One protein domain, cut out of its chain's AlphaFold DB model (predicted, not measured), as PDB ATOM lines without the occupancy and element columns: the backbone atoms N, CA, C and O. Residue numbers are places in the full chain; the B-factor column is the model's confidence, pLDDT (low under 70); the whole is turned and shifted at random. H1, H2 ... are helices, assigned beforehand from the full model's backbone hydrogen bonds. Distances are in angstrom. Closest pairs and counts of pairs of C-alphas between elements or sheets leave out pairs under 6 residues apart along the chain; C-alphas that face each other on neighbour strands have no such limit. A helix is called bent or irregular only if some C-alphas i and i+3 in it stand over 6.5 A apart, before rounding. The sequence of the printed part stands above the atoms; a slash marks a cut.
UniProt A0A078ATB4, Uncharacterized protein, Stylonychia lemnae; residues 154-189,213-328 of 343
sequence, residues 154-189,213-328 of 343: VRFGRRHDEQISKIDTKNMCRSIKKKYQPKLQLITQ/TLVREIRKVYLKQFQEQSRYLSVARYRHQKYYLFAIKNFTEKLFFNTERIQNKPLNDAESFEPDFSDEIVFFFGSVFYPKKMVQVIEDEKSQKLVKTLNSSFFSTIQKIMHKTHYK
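AT A GLANCE: This is residues 154 to 189 and 213 to 328 of the 343 residues of an uncharacterized protein of Stylonychia lemnae (UniProt A0A078ATB4). Helix H6 lies across the middle of a crossed cluster of helices, with H5 crossing it on one side and H2a and H8 packed on the other. H1 lies at one end of the long axis; toward the other, the last part of H8 with the residues after it, 319 to 328, sticks out as an arm, and residues 180 to 189 of H2 stick out as a second one. The 152 printed residues hold eight named helices, H1 to H8 in order, and no named strand; the class is all helix. The whole is compact, with a radius of gyration of the C-alphas of 17.3 A, and spans 65 by 31 by 31 A.

HOW THE PARTS SIT: H1, residues 154 to 165, is close to but not clearly touching H5, residues 243 to 256; their closest C-alphas, of Ile 164 and Tyr 243, are 5.8 A apart. H2, residues 169 to 189, was assigned as one helix by its hydrogen bonds but is bent: C-alphas 179 and 182 are 7.1 A apart, and its arms H2a, 169 to 179, and H2b, 182 to 189, stand at a steep tilt of 62 degrees. H2a touches residues 276 to 280 of the hub H6, residues 275 to 289, closest at Met 172 and Asp 279, 5.9 A, about perpendicular at 77 degrees. H3, residues 213 to 230, touches H5 with residues 226 to 230 alone, closest at Ser 230 and Ala 247, 5.9 A. H4, residues 232 to 238, is only just irregular, with C-alphas 234 and 237 6.9 A apart; it forms a helical hairpin with H5, closest at Tyr 232 and Ala 247, 6.7 A. H5 touches H6, closest at Lys 249 and Val 282, 5.7 A. H7, residues 291 to 297, and H8, residues 301 to 325, form a helical hairpin at a shallow tilt of 13 degrees, closest at Val 295 and Gln 304, 5.0 A. H8 touches H6 with residues 307 to 311 alone, closest at Val 307 and Ser 287, 5.4 A. In H2a, H2b, H3, H5, H6 and H7 every O i to N i+4 pair is within hydrogen-bond range; in H1 6 of 8 are, in H8 19 of 21, and in H4 1 of 3, beside 2 of 4 O i to N i+3 pairs.

IN THESE COORDINATES: H1 begins at C-alpha 154, (56.385, -23.991, -40.953). H3 is 25.0 A long, H6 21.4 A. H8, 34.9 A, has a kink of 42 degrees near residue 313 and ends at C-alpha 325, (45.128, -72.338, -10.943).

THE WHOLE: The farthest C-alphas, of Arg 155 and Lys 328, are 66.2 A apart. Residues 190 to 212 are cut out, with 30.7 A between C-alphas 189 and 213. The link H5 to H6 is long. pLDDT is under 70 at residues 154 to 158, 183 to 189, 258 to 276 and 313 to 328.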
ATOM      1  N   VAL A 154      56.499 -24.821 -42.168       55.59
ATOM      2  CA  VAL A 154      56.385 -23.991 -40.953       55.59
ATOM      3  C   VAL A 154      54.918 -23.691 -40.608       55.59
ATOM      4  O   VAL A 154      54.534 -23.706 -39.436       55.59
ATOM      5  N   ARG A 155      54.060 -23.469 -41.614       54.12
ATOM      6  CA  ARG A 155      52.624 -23.203 -41.400       54.12
ATOM      7  C   ARG A 155      51.828 -24.447 -40.994       54.12
ATOM      8  O   ARG A 155      50.933 -24.331 -40.157       54.12
ATOM      9  N   PHE A 156      52.159 -25.627 -41.526       52.41
ATOM     10  CA  PHE A 156      51.527 -26.888 -41.107       52.41
ATOM     11  C   PHE A 156      51.913 -27.287 -39.675       52.41
ATOM     12  O   PHE A 156      51.078 -27.824 -38.948       52.41
ATOM     13  N   GLY A 157      53.139 -26.973 -39.235       61.41
ATOM     14  CA  GLY A 157      53.585 -27.188 -37.855       61.41
ATOM     15  C   GLY A 157      52.706 -26.471 -36.826       61.41
ATOM     16  O   GLY A 157      52.144 -27.129 -35.950       61.41
ATOM     17  N   ARG A 158      52.506 -25.152 -37.001       66.50
ATOM     18  CA  ARG A 158      51.800 -24.293 -36.028       66.50
ATOM     19  C   ARG A 158      50.339 -24.682 -35.796       66.50
ATOM     20  O   ARG A 158      49.897 -24.699 -34.652       66.50
ATOM     21  N   ARG A 159      49.593 -25.038 -36.853       71.62
ATOM     22  CA  ARG A 159      48.173 -25.427 -36.718       71.62
ATOM     23  C   ARG A 159      47.992 -26.674 -35.854       71.62
ATOM     24  O   ARG A 159      47.081 -26.723 -35.033       71.62
ATOM     25  N   HIS A 160      48.856 -27.671 -36.026       73.50
ATOM     26  CA  HIS A 160      48.804 -28.870 -35.195       73.50
ATOM     27  C   HIS A 160      49.221 -28.576 -33.756       73.50
ATOM     28  O   HIS A 160      48.594 -29.095 -32.840       73.50
ATOM     29  N   ASP A 161      50.208 -27.710 -33.538       79.56
ATOM     30  CA  ASP A 161      50.648 -27.363 -32.186       79.56
ATOM     31  C   ASP A 161      49.549 -26.636 -31.385       79.56
ATOM     32  O   ASP A 161      49.363 -26.919 -30.201       79.56
ATOM     33  N   GLU A 162      48.741 -25.793 -32.038       82.88
ATOM     34  CA  GLU A 162      47.545 -25.187 -31.431       82.88
ATOM     35  C   GLU A 162      46.454 -26.210 -31.088       82.88
ATOM     36  O   GLU A 162      45.787 -26.091 -30.063       82.88
ATOM     37  N   GLN A 163      46.244 -27.228 -31.924       84.56
ATOM     38  CA  GLN A 163      45.296 -28.306 -31.613       84.56
ATOM     39  C   GLN A 163      45.807 -29.185 -30.466       84.56
ATOM     40  O   GLN A 163      45.040 -29.573 -29.588       84.56
ATOM     41  N   ILE A 164      47.112 -29.464 -30.444       86.94
ATOM     42  CA  ILE A 164      47.767 -30.271 -29.412       86.94
ATOM     43  C   ILE A 164      47.700 -29.574 -28.049       86.94
ATOM     44  O   ILE A 164      47.475 -30.234 -27.031       86.94
ATOM     45  N   SER A 165      47.885 -28.251 -27.998       85.38
ATOM     46  CA  SER A 165      47.826 -27.494 -26.742       85.38
ATOM     47  C   SER A 165      46.416 -27.469 -26.143       85.38
ATOM     48  O   SER A 165      46.278 -27.571 -24.919       85.38
ATOM     49  N   LYS A 166      45.387 -27.446 -27.004       88.19
ATOM     50  CA  LYS A 166      43.958 -27.493 -26.648       88.19
ATOM     51  C   LYS A 166      43.474 -28.844 -26.117       88.19
ATOM     52  O   LYS A 166      42.347 -28.912 -25.637       88.19
ATOM     53  N   ILE A 167      44.282 -29.908 -26.169       88.88
ATOM     54  CA  ILE A 167      43.896 -31.196 -25.579       88.88
ATOM     55  C   ILE A 167      43.704 -31.021 -24.071       88.88
ATOM     56  O   ILE A 167      44.660 -30.755 -23.323       88.88
ATOM     57  N   ASP A 168      42.455 -31.191 -23.643       90.38
ATOM     58  CA  ASP A 168      42.030 -31.042 -22.260       90.38
ATOM     59  C   ASP A 168      42.186 -32.356 -21.495       90.38
ATOM     60  O   ASP A 168      41.270 -33.163 -21.323       90.38
ATOM     61  N   THR A 169      43.403 -32.559 -21.004       90.19
ATOM     62  CA  THR A 169      43.752 -33.716 -20.183       90.19
ATOM     63  C   THR A 169      42.974 -33.760 -18.870       90.19
ATOM     64  O   THR A 169      42.743 -34.850 -18.343       90.19
ATOM     65  N   LYS A 170      42.552 -32.607 -18.334       90.62
ATOM     66  CA  LYS A 170      41.848 -32.513 -17.049       90.62
ATOM     67  C   LYS A 170      40.420 -33.006 -17.179       90.62
ATOM     68  O   LYS A 170      39.990 -33.800 -16.341       90.62
ATOM     69  N   ASN A 171      39.710 -32.571 -18.217       89.44
ATOM     70  CA  ASN A 171      38.348 -33.023 -18.476       89.44
ATOM     71  C   ASN A 171      38.310 -34.519 -18.809       89.44
ATOM     72  O   ASN A 171      37.575 -35.239 -18.138       89.44
ATOM     73  N   MET A 172      39.203 -35.006 -19.681       90.19
ATOM     74  CA  MET A 172      39.345 -36.444 -19.970       90.19
ATOM     75  C   MET A 172      39.528 -37.265 -18.678       90.19
ATOM     76  O   MET A 172      38.791 -38.210 -18.399       90.19
ATOM     77  N   CYS A 173      40.475 -36.870 -17.818       90.19
ATOM     78  CA  CYS A 173      40.715 -37.571 -16.552       90.19
ATOM     79  C   CYS A 173      39.524 -37.478 -15.585       90.19
ATOM     80  O   CYS A 173      39.267 -38.416 -14.828       90.19
ATOM     81  N   ARG A 174      38.804 -36.350 -15.576       89.44
ATOM     82  CA  ARG A 174      37.612 -36.159 -14.743       89.44
ATOM     83  C   ARG A 174      36.478 -37.083 -15.190       89.44
ATOM     84  O   ARG A 174      35.903 -37.733 -14.317       89.44
ATOM     85  N   SER A 175      36.200 -37.179 -16.491       87.56
ATOM     86  CA  SER A 175      35.184 -38.083 -17.052       87.56
ATOM     87  C   SER A 175      35.483 -39.535 -16.694       87.56
ATOM     88  O   SER A 175      34.655 -40.210 -16.077       87.56
ATOM     89  N   ILE A 176      36.719 -39.981 -16.937       86.62
ATOM     90  CA  ILE A 176      37.155 -41.351 -16.631       86.62
ATOM     91  C   ILE A 176      37.010 -41.644 -15.138       86.62
ATOM     92  O   ILE A 176      36.409 -42.643 -14.744       86.62
ATOM     93  N   LYS A 177      37.502 -40.760 -14.267       86.38
ATOM     94  CA  LYS A 177      37.327 -40.945 -12.823       86.38
ATOM     95  C   LYS A 177      35.860 -41.029 -12.445       86.38
ATOM     96  O   LYS A 177      35.490 -41.965 -11.755       86.38
ATOM     97  N   LYS A 178      35.029 -40.088 -12.889       86.12
ATOM     98  CA  LYS A 178      33.606 -40.053 -12.537       86.12
ATOM     99  C   LYS A 178      32.908 -41.356 -12.935       86.12
ATOM    100  O   LYS A 178      32.156 -41.900 -12.131       86.12
ATOM    101  N   LYS A 179      33.208 -41.887 -14.123       83.19
ATOM    102  CA  LYS A 179      32.602 -43.118 -14.642       83.19
ATOM    103  C   LYS A 179      33.074 -44.379 -13.915       83.19
ATOM    104  O   LYS A 179      32.267 -45.257 -13.611       83.19
ATOM    105  N   TYR A 180      34.370 -44.486 -13.610       79.06
ATOM    106  CA  TYR A 180      34.946 -45.708 -13.032       79.06
ATOM    107  C   TYR A 180      35.140 -45.669 -11.516       79.06
ATOM    108  O   TYR A 180      35.379 -46.715 -10.918       79.06
ATOM    109  N   GLN A 181      35.012 -44.516 -10.861       77.62
ATOM    110  CA  GLN A 181      35.154 -44.387  -9.409       77.62
ATOM    111  C   GLN A 181      34.182 -45.287  -8.632       77.62
ATOM    112  O   GLN A 181      34.663 -45.976  -7.730       77.62
ATOM    113  N   PRO A 182      32.881 -45.384  -8.980       73.25
ATOM    114  CA  PRO A 182      31.971 -46.312  -8.306       73.25
ATOM    115  C   PRO A 182      32.417 -47.772  -8.458       73.25
ATOM    116  O   PRO A 182      32.419 -48.527  -7.490       73.25
ATOM    117  N   LYS A 183      32.886 -48.158  -9.654       69.44
ATOM    118  CA  LYS A 183      33.384 -49.516  -9.936       69.44
ATOM    119  C   LYS A 183      34.669 -49.819  -9.160       69.44
ATOM    120  O   LYS A 183      34.818 -50.905  -8.612       69.44
ATOM    121  N   LEU A 184      35.581 -48.852  -9.057       66.62
ATOM    122  CA  LEU A 184      36.814 -48.977  -8.273       66.62
ATOM    123  C   LEU A 184      36.529 -49.076  -6.770       66.62
ATOM    124  O   LEU A 184      37.165 -49.873  -6.081       66.62
ATOM    125  N   GLN A 185      35.568 -48.299  -6.263       68.00
ATOM    126  CA  GLN A 185      35.113 -48.390  -4.875       68.00
ATOM    127  C   GLN A 185      34.477 -49.754  -4.601       68.00
ATOM    128  O   GLN A 185      34.848 -50.381  -3.615       68.00
ATOM    129  N   LEU A 186      33.637 -50.259  -5.511       64.25
ATOM    130  CA  LEU A 186      33.048 -51.594  -5.415       64.25
ATOM    131  C   LEU A 186      34.124 -52.686  -5.375       64.25
ATOM    132  O   LEU A 186      34.100 -53.519  -4.481       64.25
ATOM    133  N   ILE A 187      35.122 -52.646  -6.265       60.22
ATOM    134  CA  ILE A 187      36.243 -53.607  -6.270       60.22
ATOM    135  C   ILE A 187      37.055 -53.528  -4.967       60.22
ATOM    136  O   ILE A 187      37.525 -54.543  -4.455       60.22
ATOM    137  N   THR A 188      37.230 -52.324  -4.417       59.31
ATOM    138  CA  THR A 188      37.990 -52.115  -3.175       59.31
ATOM    139  C   THR A 188      37.199 -52.554  -1.938       59.31
ATOM    140  O   THR A 188      37.794 -53.048  -0.983       59.31
ATOM    141  N   GLN A 189      35.872 -52.401  -1.954       60.62
ATOM    142  CA  GLN A 189      34.961 -52.824  -0.888       60.62
ATOM    143  C   GLN A 189      34.670 -54.331  -0.943       60.62
ATOM    144  O   GLN A 189      34.609 -54.977   0.097       60.62
ATOM    145  N   THR A 213      50.651 -64.052 -23.037       77.50
ATOM    146  CA  THR A 213      51.069 -64.074 -24.434       77.50
ATOM    147  C   THR A 213      50.037 -63.376 -25.305       77.50
ATOM    148  O   THR A 213      50.419 -62.484 -26.048       77.50
ATOM    149  N   LEU A 214      48.743 -63.667 -25.131       76.31
ATOM    150  CA  LEU A 214      47.650 -62.978 -25.825       76.31
ATOM    151  C   LEU A 214      47.703 -61.469 -25.589       76.31
ATOM    152  O   LEU A 214      47.733 -60.690 -26.532       76.31
ATOM    153  N   VAL A 215      47.815 -61.050 -24.330       78.75
ATOM    154  CA  VAL A 215      47.942 -59.637 -23.948       78.75
ATOM    155  C   VAL A 215      49.171 -58.974 -24.576       78.75
ATOM    156  O   VAL A 215      49.086 -57.844 -25.066       78.75
ATOM    157  N   ARG A 216      50.324 -59.651 -24.573       82.75
ATOM    158  CA  ARG A 216      51.553 -59.136 -25.192       82.75
ATOM    159  C   ARG A 216      51.431 -59.040 -26.707       82.75
ATOM    160  O   ARG A 216      51.879 -58.037 -27.255       82.75
ATOM    161  N   GLU A 217      50.830 -60.028 -27.358       83.19
ATOM    162  CA  GLU A 217      50.618 -60.028 -28.806       83.19
ATOM    163  C   GLU A 217      49.601 -58.961 -29.218       83.19
ATOM    164  O   GLU A 217      49.918 -58.155 -30.087       83.19
ATOM    165  N   ILE A 218      48.468 -58.826 -28.516       80.88
ATOM    166  CA  ILE A 218      47.509 -57.722 -28.713       80.88
ATOM    167  C   ILE A 218      48.241 -56.379 -28.617       80.88
ATOM    168  O   ILE A 218      48.170 -55.556 -29.533       80.88
ATOM    169  N   ARG A 219      49.015 -56.160 -27.543       87.69
ATOM    170  CA  ARG A 219      49.795 -54.926 -27.384       87.69
ATOM    171  C   ARG A 219      50.777 -54.731 -28.535       87.69
ATOM    172  O   ARG A 219      50.876 -53.622 -29.038       87.69
ATOM    173  N   LYS A 220      51.517 -55.766 -28.932       89.62
ATOM    174  CA  LYS A 220      52.533 -55.705 -29.992       89.62
ATOM    175  C   LYS A 220      51.917 -55.365 -31.347       89.62
ATOM    176  O   LYS A 220      52.449 -54.493 -32.030       89.62
ATOM    177  N   VAL A 221      50.802 -55.996 -31.708       90.62
ATOM    178  CA  VAL A 221      50.076 -55.749 -32.962       90.62
ATOM    179  C   VAL A 221      49.575 -54.310 -33.009       90.62
ATOM    180  O   VAL A 221      49.950 -53.563 -33.912       90.62
ATOM    181  N   TYR A 222      48.811 -53.880 -32.002       90.25
ATOM    182  CA  TYR A 222      48.252 -52.529 -31.989       90.25
ATOM    183  C   TYR A 222      49.320 -51.445 -31.829       90.25
ATOM    184  O   TYR A 222      49.209 -50.380 -32.429       90.25
ATOM    185  N   LEU A 223      50.395 -51.712 -31.082       93.94
ATOM    186  CA  LEU A 223      51.516 -50.782 -30.969       93.94
ATOM    187  C   LEU A 223      52.265 -50.639 -32.297       93.94
ATOM    188  O   LEU A 223      52.658 -49.529 -32.652       93.94
ATOM    189  N   LYS A 224      52.452 -51.738 -33.036       94.00
ATOM    190  CA  LYS A 224      53.060 -51.712 -34.370       94.00
ATOM    191  C   LYS A 224      52.202 -50.892 -35.335       94.00
ATOM    192  O   LYS A 224      52.722 -49.959 -35.939       94.00
ATOM    193  N   GLN A 225      50.895 -51.154 -35.390       93.69
ATOM    194  CA  GLN A 225      49.957 -50.372 -36.206       93.69
ATOM    195  C   GLN A 225      49.952 -48.891 -35.811       93.69
ATOM    196  O   GLN A 225      50.000 -48.015 -36.673       93.69
ATOM    197  N   PHE A 226      49.956 -48.596 -34.508       95.38
ATOM    198  CA  PHE A 226      50.060 -47.230 -34.007       95.38
ATOM    199  C   PHE A 226      51.331 -46.546 -34.515       95.38
ATOM    200  O   PHE A 226      51.255 -45.415 -34.997       95.38
ATOM    201  N   GLN A 227      52.490 -47.207 -34.452       94.88
ATOM    202  CA  GLN A 227      53.741 -46.629 -34.946       94.88
ATOM    203  C   GLN A 227      53.743 -46.422 -36.458       94.88
ATOM    204  O   GLN A 227      54.175 -45.367 -36.919       94.88
ATOM    205  N   GLU A 228      53.227 -47.380 -37.224       93.88
ATOM    206  CA  GLU A 228      53.143 -47.282 -38.682       93.88
ATOM    207  C   GLU A 228      52.231 -46.127 -39.124       93.88
ATOM    208  O   GLU A 228      52.604 -45.337 -39.993       93.88
ATOM    209  N   GLN A 229      51.066 -45.974 -38.486       92.25
ATOM    210  CA  GLN A 229      50.072 -44.968 -38.867       92.25
ATOM    211  C   GLN A 229      50.380 -43.564 -38.341       92.25
ATOM    212  O   GLN A 229      50.145 -42.578 -39.040       92.25
ATOM    213  N   SER A 230      50.851 -43.451 -37.096       91.94
ATOM    214  CA  SER A 230      51.093 -42.149 -36.458       91.94
ATOM    215  C   SER A 230      52.509 -41.629 -36.682       91.94
ATOM    216  O   SER A 230      52.741 -40.428 -36.554       91.94
ATOM    217  N   ARG A 231      53.464 -42.528 -36.965       91.94
ATOM    218  CA  ARG A 231      54.904 -42.237 -36.974       91.94
ATOM    219  C   ARG A 231      55.370 -41.544 -35.687       91.94
ATOM    220  O   ARG A 231      56.317 -40.750 -35.703       91.94
ATOM    221  N   TYR A 232      54.713 -41.856 -34.563       93.19
ATOM    222  CA  TYR A 232      54.893 -41.157 -33.294       93.19
ATOM    223  C   TYR A 232      56.364 -41.084 -32.882       93.19
ATOM    224  O   TYR A 232      56.843 -39.993 -32.597       93.19
ATOM    225  N   LEU A 233      57.106 -42.199 -32.906       90.88
ATOM    226  CA  LEU A 233      58.507 -42.202 -32.465       90.88
ATOM    227  C   LEU A 233      59.405 -41.265 -33.286       90.88
ATOM    228  O   LEU A 233      60.273 -40.613 -32.710       90.88
ATOM    229  N   SER A 234      59.179 -41.148 -34.599       88.88
ATOM    230  CA  SER A 234      59.961 -40.232 -35.442       88.88
ATOM    231  C   SER A 234      59.602 -38.761 -35.234       88.88
ATOM    232  O   SER A 234      60.469 -37.897 -35.328       88.88
ATOM    233  N   VAL A 235      58.337 -38.462 -34.925       87.06
ATOM    234  CA  VAL A 235      57.842 -37.079 -34.845       87.06
ATOM    235  C   VAL A 235      57.921 -36.525 -33.417       87.06
ATOM    236  O   VAL A 235      58.110 -35.325 -33.227       87.06
ATOM    237  N   ALA A 236      57.839 -37.383 -32.397       87.69
ATOM    238  CA  ALA A 236      57.720 -36.987 -30.993       87.69
ATOM    239  C   ALA A 236      58.888 -36.139 -30.469       87.69
ATOM    240  O   ALA A 236      58.685 -35.356 -29.546       87.69
ATOM    241  N   ARG A 237      60.094 -36.264 -31.044       83.75
ATOM    242  CA  ARG A 237      61.284 -35.515 -30.600       83.75
ATOM    243  C   ARG A 237      61.129 -33.999 -30.745       83.75
ATOM    244  O   ARG A 237      61.733 -33.257 -29.979       83.75
ATOM    245  N   TYR A 238      60.328 -33.555 -31.708       77.81
ATOM    246  CA  TYR A 238      60.200 -32.145 -32.088       77.81
ATOM    247  C   TYR A 238      58.841 -31.551 -31.721       77.81
ATOM    248  O   TYR A 238      58.494 -30.468 -32.181       77.81
ATOM    249  N   ARG A 239      58.033 -32.278 -30.945       82.38
ATOM    250  CA  ARG A 239      56.652 -31.897 -30.654       82.38
ATOM    251  C   ARG A 239      56.416 -31.704 -29.170       82.38
ATOM    252  O   ARG A 239      57.119 -32.239 -28.317       82.38
ATOM    253  N   HIS A 240      55.357 -30.955 -28.887       87.31
ATOM    254  CA  HIS A 240      54.838 -30.759 -27.545       87.31
ATOM    255  C   HIS A 240      54.519 -32.102 -26.867       87.31
ATOM    256  O   HIS A 240      54.073 -33.048 -27.511       87.31
ATOM    257  N   GLN A 241      54.668 -32.180 -25.547       87.38
ATOM    258  CA  GLN A 241      54.466 -33.405 -24.765       87.38
ATOM    259  C   GLN A 241      53.079 -34.047 -24.973       87.38
ATOM    260  O   GLN A 241      52.963 -35.265 -25.114       87.38
ATOM    261  N   LYS A 242      52.030 -33.218 -25.089       92.12
ATOM    262  CA  LYS A 242      50.648 -33.646 -25.400       92.12
ATOM    263  C   LYS A 242      50.470 -34.249 -26.802       92.12
ATOM    264  O   LYS A 242      49.429 -34.845 -27.065       92.12
ATOM    265  N   TYR A 243      51.468 -34.162 -27.686       93.44
ATOM    266  CA  TYR A 243      51.432 -34.797 -29.009       93.44
ATOM    267  C   TYR A 243      51.179 -36.302 -28.918       93.44
ATOM    268  O   TYR A 243      50.569 -36.880 -29.808       93.44
ATOM    269  N   TYR A 244      51.588 -36.935 -27.817       94.62
ATOM    270  CA  TYR A 244      51.276 -38.336 -27.575       94.62
ATOM    271  C   TYR A 244      49.767 -38.621 -27.577       94.62
ATOM    272  O   TYR A 244      49.315 -39.511 -28.291       94.62
ATOM    273  N   LEU A 245      48.983 -37.829 -26.840       93.75
ATOM    274  CA  LEU A 245      47.527 -37.977 -26.809       93.75
ATOM    275  C   LEU A 245      46.897 -37.641 -28.156       93.75
ATOM    276  O   LEU A 245      45.992 -38.343 -28.588       93.75
ATOM    277  N   PHE A 246      47.413 -36.617 -28.839       92.75
ATOM    278  CA  PHE A 246      46.975 -36.272 -30.191       92.75
ATOM    279  C   PHE A 246      47.165 -37.443 -31.165       92.75
ATOM    280  O   PHE A 246      46.245 -37.817 -31.888       92.75
ATOM    281  N   ALA A 247      48.350 -38.057 -31.159       93.94
ATOM    282  CA  ALA A 247      48.666 -39.191 -32.016       93.94
ATOM    283  C   ALA A 247      47.766 -40.397 -31.718       93.94
ATOM    284  O   ALA A 247      47.312 -41.057 -32.652       93.94
ATOM    285  N   ILE A 248      47.491 -40.674 -30.438       94.38
ATOM    286  CA  ILE A 248      46.593 -41.766 -30.046       94.38
ATOM    287  C   ILE A 248      45.165 -41.481 -30.466       94.38
ATOM    288  O   ILE A 248      44.559 -42.360 -31.063       94.38
ATOM    289  N   LYS A 249      44.657 -40.271 -30.225       92.38
ATOM    290  CA  LYS A 249      43.314 -39.873 -30.646       92.38
ATOM    291  C   LYS A 249      43.113 -40.103 -32.142       92.38
ATOM    292  O   LYS A 249      42.190 -40.808 -32.528       92.38
ATOM    293  N   ASN A 250      44.045 -39.635 -32.971       90.44
ATOM    294  CA  ASN A 250      43.976 -39.845 -34.419       90.44
ATOM    295  C   ASN A 250      44.047 -41.331 -34.810       90.44
ATOM    296  O   ASN A 250      43.433 -41.750 -35.789       90.44
ATOM    297  N   PHE A 251      44.834 -42.129 -34.086       92.62
ATOM    298  CA  PHE A 251      44.928 -43.568 -34.321       92.62
ATOM    299  C   PHE A 251      43.621 -44.283 -33.965       92.62
ATOM    300  O   PHE A 251      43.112 -45.063 -34.763       92.62
ATOM    301  N   THR A 252      43.048 -43.989 -32.799       89.62
ATOM    302  CA  THR A 252      41.809 -44.611 -32.329       89.62
ATOM    303  C   THR A 252      40.618 -44.176 -33.173       89.62
ATOM    304  O   THR A 252      39.786 -45.015 -33.497       89.62
ATOM    305  N   GLU A 253      40.585 -42.913 -33.609       87.06
ATOM    306  CA  GLU A 253      39.621 -42.392 -34.587       87.06
ATOM    307  C   GLU A 253      39.636 -43.210 -35.886       87.06
ATOM    308  O   GLU A 253      38.593 -43.642 -36.373       87.06
ATOM    309  N   LYS A 254      40.822 -43.503 -36.428       85.38
ATOM    310  CA  LYS A 254      40.948 -44.331 -37.636       85.38
ATOM    311  C   LYS A 254      40.542 -45.783 -37.409       85.38
ATOM    312  O   LYS A 254      39.933 -46.371 -38.295       85.38
ATOM    313  N   LEU A 255      40.904 -46.348 -36.259       83.50
ATOM    314  CA  LEU A 255      40.721 -47.769 -35.979       83.50
ATOM    315  C   LEU A 255      39.257 -48.129 -35.692       83.50
ATOM    316  O   LEU A 255      38.763 -49.125 -36.206       83.50
ATOM    317  N   PHE A 256      38.565 -47.325 -34.880       77.38
ATOM    318  CA  PHE A 256      37.223 -47.662 -34.394       77.38
ATOM    319  C   PHE A 256      36.099 -46.916 -35.110       77.38
ATOM    320  O   PHE A 256      34.950 -47.343 -35.035       77.38
ATOM    321  N   PHE A 257      36.396 -45.810 -35.798       70.00
ATOM    322  CA  PHE A 257      35.355 -44.884 -36.251       70.00
ATOM    323  C   PHE A 257      35.274 -44.724 -37.772       70.00
ATOM    324  O   PHE A 257      34.729 -43.722 -38.219       70.00
ATOM    325  N   ASN A 258      35.785 -45.700 -38.546       57.34
ATOM    326  CA  ASN A 258      35.703 -45.820 -40.016       57.34
ATOM    327  C   ASN A 258      35.606 -44.470 -40.753       57.34
ATOM    328  O   ASN A 258      34.542 -43.865 -40.908       57.34
ATOM    329  N   THR A 259      36.752 -43.995 -41.234       52.50
ATOM    330  CA  THR A 259      36.996 -42.586 -41.575       52.50
ATOM    331  C   THR A 259      36.141 -42.025 -42.724       52.50
ATOM    332  O   THR A 259      36.124 -40.807 -42.905       52.50
ATOM    333  N   GLU A 260      35.384 -42.847 -43.458       50.62
ATOM    334  CA  GLU A 260      34.513 -42.389 -44.554       50.62
ATOM    335  C   GLU A 260      33.376 -41.460 -44.092       50.62
ATOM    336  O   GLU A 260      32.935 -40.611 -44.861       50.62
ATOM    337  N   ARG A 261      32.944 -41.527 -42.823       45.34
ATOM    338  CA  ARG A 261      31.951 -40.575 -42.282       45.34
ATOM    339  C   ARG A 261      32.545 -39.298 -41.683       45.34
ATOM    340  O   ARG A 261      31.802 -38.345 -41.461       45.34
ATOM    341  N   ILE A 262      33.850 -39.260 -41.405       45.84
ATOM    342  CA  ILE A 262      34.448 -38.230 -40.531       45.84
ATOM    343  C   ILE A 262      35.379 -37.278 -41.292       45.84
ATOM    344  O   ILE A 262      35.506 -36.123 -40.897       45.84
ATOM    345  N   GLN A 263      35.962 -37.683 -42.428       45.06
ATOM    346  CA  GLN A 263      36.909 -36.823 -43.162       45.06
ATOM    347  C   GLN A 263      36.310 -35.506 -43.693       45.06
ATOM    348  O   GLN A 263      37.068 -34.574 -43.946       45.06
ATOM    349  N   ASN A 264      34.980 -35.391 -43.794       44.59
ATOM    350  CA  ASN A 264      34.302 -34.185 -44.287       44.59
ATOM    351  C   ASN A 264      33.474 -33.436 -43.231       44.59
ATOM    352  O   ASN A 264      32.806 -32.462 -43.578       44.59
ATOM    353  N   LYS A 265      33.502 -33.850 -41.958       41.78
ATOM    354  CA  LYS A 265      32.825 -33.105 -40.891       41.78
ATOM    355  C   LYS A 265      33.828 -32.241 -40.123       41.78
ATOM    356  O   LYS A 265      34.854 -32.760 -39.683       41.78
ATOM    357  N   PRO A 266      33.559 -30.938 -39.925       44.31
ATOM    358  CA  PRO A 266      34.313 -30.161 -38.954       44.31
ATOM    359  C   PRO A 266      34.199 -30.855 -37.592       44.31
ATOM    360  O   PRO A 266      33.122 -31.314 -37.219       44.31
ATOM    361  N   LEU A 267      35.308 -30.916 -36.846       51.28
ATOM    362  CA  LEU A 267      35.423 -31.588 -35.537       51.28
ATOM    363  C   LEU A 267      34.391 -31.125 -34.479       51.28
ATOM    364  O   LEU A 267      34.363 -31.671 -33.381       51.28
ATOM    365  N   ASN A 268      33.578 -30.118 -34.801       48.03
ATOM    366  CA  ASN A 268      32.534 -29.561 -33.953       48.03
ATOM    367  C   ASN A 268      31.194 -30.316 -34.056       48.03
ATOM    368  O   ASN A 268      30.408 -30.206 -33.128       48.03
ATOM    369  N   ASP A 269      30.965 -31.130 -35.099       42.00
ATOM    370  CA  ASP A 269      29.696 -31.865 -35.304       42.00
ATOM    371  C   ASP A 269      29.816 -33.373 -34.999       42.00
ATOM    372  O   ASP A 269      29.171 -34.223 -35.632       42.00
ATOM    373  N   ALA A 270      30.668 -33.714 -34.028       49.91
ATOM    374  CA  ALA A 270      30.858 -35.060 -33.480       49.91
ATOM    375  C   ALA A 270      29.762 -35.453 -32.462       49.91
ATOM    376  O   ALA A 270      30.017 -36.196 -31.521       49.91
ATOM    377  N   GLU A 271      28.531 -34.966 -32.640       44.06
ATOM    378  CA  GLU A 271      27.404 -35.185 -31.717       44.06
ATOM    379  C   GLU A 271      26.851 -36.624 -31.709       44.06
ATOM    380  O   GLU A 271      25.956 -36.929 -30.929       44.06
ATOM    381  N   SER A 272      27.359 -37.538 -32.544       44.84
ATOM    382  CA  SER A 272      26.805 -38.898 -32.643       44.84
ATOM    383  C   SER A 272      27.590 -39.975 -31.892       44.84
ATOM    384  O   SER A 272      27.304 -41.157 -32.080       44.84
ATOM    385  N   PHE A 273      28.589 -39.620 -31.082       46.66
ATOM    386  CA  PHE A 273      29.290 -40.586 -30.235       46.66
ATOM    387  C   PHE A 273      29.557 -39.970 -28.870       46.66
ATOM    388  O   PHE A 273      30.045 -38.844 -28.812       46.66
ATOM    389  N   GLU A 274      29.231 -40.683 -27.784       59.09
ATOM    390  CA  GLU A 274      29.438 -40.148 -26.438       59.09
ATOM    391  C   GLU A 274      30.920 -39.766 -26.276       59.09
ATOM    392  O   GLU A 274      31.777 -40.659 -26.321       59.09
ATOM    393  N   PRO A 275      31.248 -38.469 -26.112       59.91
ATOM    394  CA  PRO A 275      32.632 -37.995 -26.049       59.91
ATOM    395  C   PRO A 275      33.440 -38.715 -24.957       59.91
ATOM    396  O   PRO A 275      34.643 -38.922 -25.112       59.91
ATOM    397  N   ASP A 276      32.755 -39.206 -23.921       68.12
ATOM    398  CA  ASP A 276      33.330 -40.005 -22.844       68.12
ATOM    399  C   ASP A 276      33.958 -41.333 -23.331       68.12
ATOM    400  O   ASP A 276      35.032 -41.701 -22.860       68.12
ATOM    401  N   PHE A 277      33.381 -42.038 -24.316       79.38
ATOM    402  CA  PHE A 277      33.943 -43.321 -24.777       79.38
ATOM    403  C   PHE A 277      35.215 -43.157 -25.619       79.38
ATOM    404  O   PHE A 277      36.157 -43.941 -25.492       79.38
ATOM    405  N   SER A 278      35.271 -42.127 -26.468       83.25
ATOM    406  CA  SER A 278      36.491 -41.816 -27.223       83.25
ATOM    407  C   SER A 278      37.648 -41.517 -26.268       83.25
ATOM    408  O   SER A 278      38.748 -42.052 -26.419       83.25
ATOM    409  N   ASP A 279      37.386 -40.702 -25.249       88.44
ATOM    410  CA  ASP A 279      38.355 -40.344 -24.217       88.44
ATOM    411  C   ASP A 279      38.824 -41.566 -23.407       88.44
ATOM    412  O   ASP A 279      40.014 -41.698 -23.100       88.44
ATOM    413  N   GLU A 280      37.925 -42.511 -23.127       87.38
ATOM    414  CA  GLU A 280      38.252 -43.793 -22.494       87.38
ATOM    415  C   GLU A 280      39.200 -44.643 -23.335       87.38
ATOM    416  O   GLU A 280      40.202 -45.143 -22.815       87.38
ATOM    417  N   ILE A 281      38.916 -44.784 -24.631       89.50
ATOM    418  CA  ILE A 281      39.769 -45.533 -25.556       89.50
ATOM    419  C   ILE A 281      41.150 -44.877 -25.643       89.50
ATOM    420  O   ILE A 281      42.170 -45.565 -25.518       89.50
ATOM    421  N   VAL A 282      41.207 -43.551 -25.806       92.50
ATOM    422  CA  VAL A 282      42.471 -42.804 -25.860       92.50
ATOM    423  C   VAL A 282      43.275 -43.011 -24.581       92.50
ATOM    424  O   VAL A 282      44.474 -43.297 -24.634       92.50
ATOM    425  N   PHE A 283      42.625 -42.925 -23.422       92.62
ATOM    426  CA  PHE A 283      43.283 -43.148 -22.142       92.62
ATOM    427  C   PHE A 283      43.774 -44.586 -21.973       92.62
ATOM    428  O   PHE A 283      44.887 -44.805 -21.480       92.62
ATOM    429  N   PHE A 284      42.979 -45.566 -22.401       91.12
ATOM    430  CA  PHE A 284      43.325 -46.981 -22.350       91.12
ATOM    431  C   PHE A 284      44.554 -47.284 -23.211       91.12
ATOM    432  O   PHE A 284      45.576 -47.727 -22.681       91.12
ATOM    433  N   PHE A 285      44.515 -46.972 -24.509       92.44
ATOM    434  CA  PHE A 285      45.658 -47.188 -25.401       92.44
ATOM    435  C   PHE A 285      46.875 -46.364 -24.975       92.44
ATOM    436  O   PHE A 285      48.000 -46.864 -25.004       92.44
ATOM    437  N   GLY A 286      46.657 -45.145 -24.473       94.19
ATOM    438  CA  GLY A 286      47.697 -44.302 -23.885       94.19
ATOM    439  C   GLY A 286      48.429 -44.977 -22.734       94.19
ATOM    440  O   GLY A 286      49.664 -44.986 -22.695       94.19
ATOM    441  N   SER A 287      47.667 -45.594 -21.838       92.75
ATOM    442  CA  SER A 287      48.181 -46.316 -20.676       92.75
ATOM    443  C   SER A 287      48.843 -47.643 -21.051       92.75
ATOM    444  O   SER A 287      49.796 -48.056 -20.392       92.75
ATOM    445  N   VAL A 288      48.380 -48.302 -22.117       89.88
ATOM    446  CA  VAL A 288      48.910 -49.594 -22.571       89.88
ATOM    447  C   VAL A 288      50.179 -49.430 -23.405       89.88
ATOM    448  O   VAL A 288      51.145 -50.148 -23.167       89.88
ATOM    449  N   PHE A 289      50.232 -48.507 -24.365       92.75
ATOM    450  CA  PHE A 289      51.366 -48.378 -25.287       92.75
ATOM    451  C   PHE A 289      52.619 -47.827 -24.606       92.75
ATOM    452  O   PHE A 289      53.649 -48.511 -24.559       92.75
ATOM    453  N   TYR A 290      52.516 -46.632 -24.021       93.25
ATOM    454  CA  TYR A 290      53.612 -45.939 -23.346       93.25
ATOM    455  C   TYR A 290      53.153 -45.374 -21.994       93.25
ATOM    456  O   TYR A 290      53.030 -44.157 -21.842       93.25
ATOM    457  N   PRO A 291      52.970 -46.223 -20.964       92.38
ATOM    458  CA  PRO A 291      52.479 -45.795 -19.648       92.38
ATOM    459  C   PRO A 291      53.315 -44.665 -19.038       92.38
ATOM    460  O   PRO A 291      52.766 -43.720 -18.482       92.38
ATOM    461  N   LYS A 292      54.647 -44.705 -19.196       93.50
ATOM    462  CA  LYS A 292      55.543 -43.636 -18.721       93.50
ATOM    463  C   LYS A 292      55.237 -42.287 -19.385       93.50
ATOM    464  O   LYS A 292      55.242 -41.266 -18.711       93.50
ATOM    465  N   LYS A 293      54.940 -42.282 -20.690       94.44
ATOM    466  CA  LYS A 293      54.565 -41.065 -21.428       94.44
ATOM    467  C   LYS A 293      53.179 -40.580 -21.030       94.44
ATOM    468  O   LYS A 293      52.998 -39.387 -20.834       94.44
ATOM    469  N   MET A 294      52.237 -41.495 -20.827       94.88
ATOM    470  CA  MET A 294      50.903 -41.154 -20.341       94.88
ATOM    471  C   MET A 294      50.951 -40.484 -18.958       94.88
ATOM    472  O   MET A 294      50.347 -39.434 -18.773       94.88
ATOM    473  N   VAL A 295      51.739 -41.029 -18.021       94.25
ATOM    474  CA  VAL A 295      51.975 -40.418 -16.698       94.25
ATOM    475  C   VAL A 295      52.552 -39.012 -16.830       94.25
ATOM    476  O   VAL A 295      52.101 -38.110 -16.140       94.25
ATOM    477  N   GLN A 296      53.516 -38.818 -17.732       93.50
ATOM    478  CA  GLN A 296      54.120 -37.510 -17.980       93.50
ATOM    479  C   GLN A 296      53.094 -36.489 -18.505       93.50
ATOM    480  O   GLN A 296      53.152 -35.326 -18.128       93.50
ATOM    481  N   VAL A 297      52.178 -36.894 -19.389       93.25
ATOM    482  CA  VAL A 297      51.186 -35.988 -20.000       93.25
ATOM    483  C   VAL A 297      50.042 -35.631 -19.042       93.25
ATOM    484  O   VAL A 297      49.420 -34.577 -19.185       93.25
ATOM    485  N   ILE A 298      49.738 -36.499 -18.079       92.00
ATOM    486  CA  ILE A 298      48.671 -36.268 -17.112       92.00
ATOM    487  C   ILE A 298      49.212 -35.494 -15.909       92.00
ATOM    488  O   ILE A 298      50.066 -35.982 -15.180       92.00
ATOM    489  N   GLU A 299      48.649 -34.320 -15.651       88.44
ATOM    490  CA  GLU A 299      49.044 -33.467 -14.520       88.44
ATOM    491  C   GLU A 299      48.560 -34.008 -13.163       88.44
ATOM    492  O   GLU A 299      49.176 -33.769 -12.130       88.44
ATOM    493  N   ASP A 300      47.446 -34.739 -13.146       90.12
ATOM    494  CA  ASP A 300      46.790 -35.169 -11.913       90.12
ATOM    495  C   ASP A 300      47.347 -36.500 -11.370       90.12
ATOM    496  O   ASP A 300      47.256 -37.553 -12.008       90.12
ATOM    497  N   GLU A 301      47.839 -36.474 -10.129       89.06
ATOM    498  CA  GLU A 301      48.482 -37.616  -9.464       89.06
ATOM    499  C   GLU A 301      47.559 -38.843  -9.333       89.06
ATOM    500  O   GLU A 301      47.987 -39.987  -9.500       89.06
ATOM    501  N   LYS A 302      46.260 -38.641  -9.072       87.00
ATOM    502  CA  LYS A 302      45.292 -39.751  -8.948       87.00
ATOM    503  C   LYS A 302      45.117 -40.492 -10.277       87.00
ATOM    504  O   LYS A 302      44.996 -41.714 -10.300       87.00
ATOM    505  N   SER A 303      45.128 -39.765 -11.383       87.81
ATOM    506  CA  SER A 303      45.033 -40.302 -12.740       87.81
ATOM    507  C   SER A 303      46.344 -40.962 -13.148       87.81
ATOM    508  O   SER A 303      46.324 -42.034 -13.741       87.81
ATOM    509  N   GLN A 304      47.492 -40.406 -12.749       91.31
ATOM    510  CA  GLN A 304      48.780 -41.089 -12.897       91.31
ATOM    511  C   GLN A 304      48.801 -42.426 -12.139       91.31
ATOM    512  O   GLN A 304      49.277 -43.429 -12.675       91.31
ATOM    513  N   LYS A 305      48.246 -42.477 -10.916       86.44
ATOM    514  CA  LYS A 305      48.044 -43.733 -10.173       86.44
ATOM    515  C   LYS A 305      47.143 -44.690 -10.950       86.44
ATOM    516  O   LYS A 305      47.481 -45.861 -11.043       86.44
ATOM    517  N   LEU A 306      46.066 -44.205 -11.571       84.69
ATOM    518  CA  LEU A 306      45.205 -45.033 -12.420       84.69
ATOM    519  C   LEU A 306      45.962 -45.625 -13.620       84.69
ATOM    520  O   LEU A 306      45.825 -46.814 -13.873       84.69
ATOM    521  N   VAL A 307      46.811 -44.850 -14.305       88.44
ATOM    522  CA  VAL A 307      47.667 -45.357 -15.396       88.44
ATOM    523  C   VAL A 307      48.609 -46.451 -14.895       88.44
ATOM    524  O   VAL A 307      48.721 -47.511 -15.514       88.44
ATOM    525  N   LYS A 308      49.278 -46.218 -13.757       86.56
ATOM    526  CA  LYS A 308      50.169 -47.209 -13.136       86.56
ATOM    527  C   LYS A 308      49.399 -48.478 -12.770       86.56
ATOM    528  O   LYS A 308      49.881 -49.567 -13.067       86.56
ATOM    529  N   THR A 309      48.206 -48.330 -12.196       80.62
ATOM    530  CA  THR A 309      47.311 -49.431 -11.832       80.62
ATOM    531  C   THR A 309      46.789 -50.175 -13.050       80.62
ATOM    532  O   THR A 309      46.726 -51.387 -12.996       80.62
ATOM    533  N   LEU A 310      46.441 -49.507 -14.151       81.75
ATOM    534  CA  LEU A 310      46.032 -50.173 -15.391       81.75
ATOM    535  C   LEU A 310      47.175 -50.989 -15.976       81.75
ATOM    536  O   LEU A 310      46.999 -52.152 -16.316       81.75
ATOM    537  N   ASN A 311      48.367 -50.400 -16.049       82.00
ATOM    538  CA  ASN A 311      49.534 -51.109 -16.546       82.00
ATOM    539  C   ASN A 311      49.878 -52.298 -15.634       82.00
ATOM    540  O   ASN A 311      50.109 -53.396 -16.128       82.00
ATOM    541  N   SER A 312      49.861 -52.122 -14.308       74.94
ATOM    542  CA  SER A 312      50.140 -53.208 -13.364       74.94
ATOM    543  C   SER A 312      49.008 -54.232 -13.275       74.94
ATOM    544  O   SER A 312      49.298 -55.406 -13.082       74.94
ATOM    545  N   SER A 313      47.739 -53.855 -13.447       68.56
ATOM    546  CA  SER A 313      46.590 -54.770 -13.468       68.56
ATOM    547  C   SER A 313      46.586 -55.617 -14.729       68.56
ATOM    548  O   SER A 313      46.352 -56.818 -14.643       68.56
ATOM    549  N   PHE A 314      46.986 -55.052 -15.870       67.75
ATOM    550  CA  PHE A 314      47.196 -55.818 -17.096       67.75
ATOM    551  C   PHE A 314      48.177 -56.976 -16.879       67.75
ATOM    552  O   PHE A 314      47.982 -58.054 -17.424       67.75
ATOM    553  N   PHE A 315      49.197 -56.803 -16.029       59.41
ATOM    554  CA  PHE A 315      50.155 -57.869 -15.707       59.41
ATOM    555  C   PHE A 315      49.760 -58.711 -14.482       59.41
ATOM    556  O   PHE A 315      49.979 -59.926 -14.474       59.41
ATOM    557  N   SER A 316      49.170 -58.096 -13.456       55.25
ATOM    558  CA  SER A 316      48.860 -58.734 -12.173       55.25
ATOM    559  C   SER A 316      47.539 -59.498 -12.176       55.25
ATOM    560  O   SER A 316      47.457 -60.522 -11.507       55.25
ATOM    561  N   THR A 317      46.537 -59.104 -12.970       55.09
ATOM    562  CA  THR A 317      45.348 -59.937 -13.236       55.09
ATOM    563  C   THR A 317      45.782 -61.272 -13.829       55.09
ATOM    564  O   THR A 317      45.315 -62.328 -13.409       55.09
ATOM    565  N   ILE A 318      46.789 -61.243 -14.705       53.88
ATOM    566  CA  ILE A 318      47.360 -62.463 -15.258       53.88
ATOM    567  C   ILE A 318      48.129 -63.247 -14.190       53.88
ATOM    568  O   ILE A 318      48.013 -64.466 -14.140       53.88
ATOM    569  N   GLN A 319      48.856 -62.576 -13.284       48.56
ATOM    570  CA  GLN A 319      49.536 -63.224 -12.148       48.56
ATOM    571  C   GLN A 319      48.574 -63.845 -11.106       48.56
ATOM    572  O   GLN A 319      48.820 -64.933 -10.585       48.56
ATOM    573  N   LYS A 320      47.448 -63.193 -10.804       51.03
ATOM    574  CA  LYS A 320      46.444 -63.699  -9.855       51.03
ATOM    575  C   LYS A 320      45.687 -64.903 -10.412       51.03
ATOM    576  O   LYS A 320      45.386 -65.825  -9.654       51.03
ATOM    577  N   ILE A 321      45.448 -64.937 -11.725       51.56
ATOM    578  CA  ILE A 321      44.941 -66.134 -12.407       51.56
ATOM    579  C   ILE A 321      45.925 -67.304 -12.228       51.56
ATOM    580  O   ILE A 321      45.475 -68.399 -11.901       51.56
ATOM    581  N   MET A 322      47.250 -67.086 -12.310       42.81
ATOM    582  CA  MET A 322      48.233 -68.178 -12.121       42.81
ATOM    583  C   MET A 322      48.191 -68.789 -10.721       42.81
ATOM    584  O   MET A 322      48.216 -70.013 -10.596       42.81
ATOM    585  N   HIS A 323      48.135 -67.957  -9.674       48.72
ATOM    586  CA  HIS A 323      48.167 -68.445  -8.290       48.72
ATOM    587  C   HIS A 323      46.916 -69.256  -7.929       48.72
ATOM    588  O   HIS A 323      47.025 -70.250  -7.215       48.72
ATOM    589  N   LYS A 324      45.744 -68.895  -8.470       50.53
ATOM    590  CA  LYS A 324      44.503 -69.650  -8.239       50.53
ATOM    591  C   LYS A 324      44.445 -70.976  -9.004       50.53
ATOM    592  O   LYS A 324      43.797 -71.906  -8.539       50.53
ATOM    593  N   THR A 325      45.133 -71.100 -10.140       48.44
ATOM    594  CA  THR A 325      45.128 -72.338 -10.943       48.44
ATOM    595  C   THR A 325      46.155 -73.389 -10.508       48.44
ATOM    596  O   THR A 325      46.065 -74.523 -10.963       48.44
ATOM    597  N   HIS A 326      47.114 -73.046  -9.638       48.94
ATOM    598  CA  HIS A 326      48.241 -73.927  -9.295       48.94
ATOM    599  C   HIS A 326      48.388 -74.302  -7.811       48.94
ATOM    600  O   HIS A 326      49.428 -74.832  -7.430       48.94
ATOM    601  N   TYR A 327      47.363 -74.138  -6.970       43.81
ATOM    602  CA  TYR A 327      47.431 -74.579  -5.567       43.81
ATOM    603  C   TYR A 327      46.425 -75.691  -5.233       43.81
ATOM    604  O   TYR A 327      45.502 -75.523  -4.443       43.81
ATOM    605  N   LYS A 328      46.647 -76.886  -5.793       46.25
ATOM    606  CA  LYS A 328      46.457 -78.114  -5.010       46.25
ATOM    607  C   LYS A 328      47.860 -78.581  -4.630       46.25
ATOM    608  O   LYS A 328      48.573 -79.042  -5.523       46.25
TER     609      LYS A 328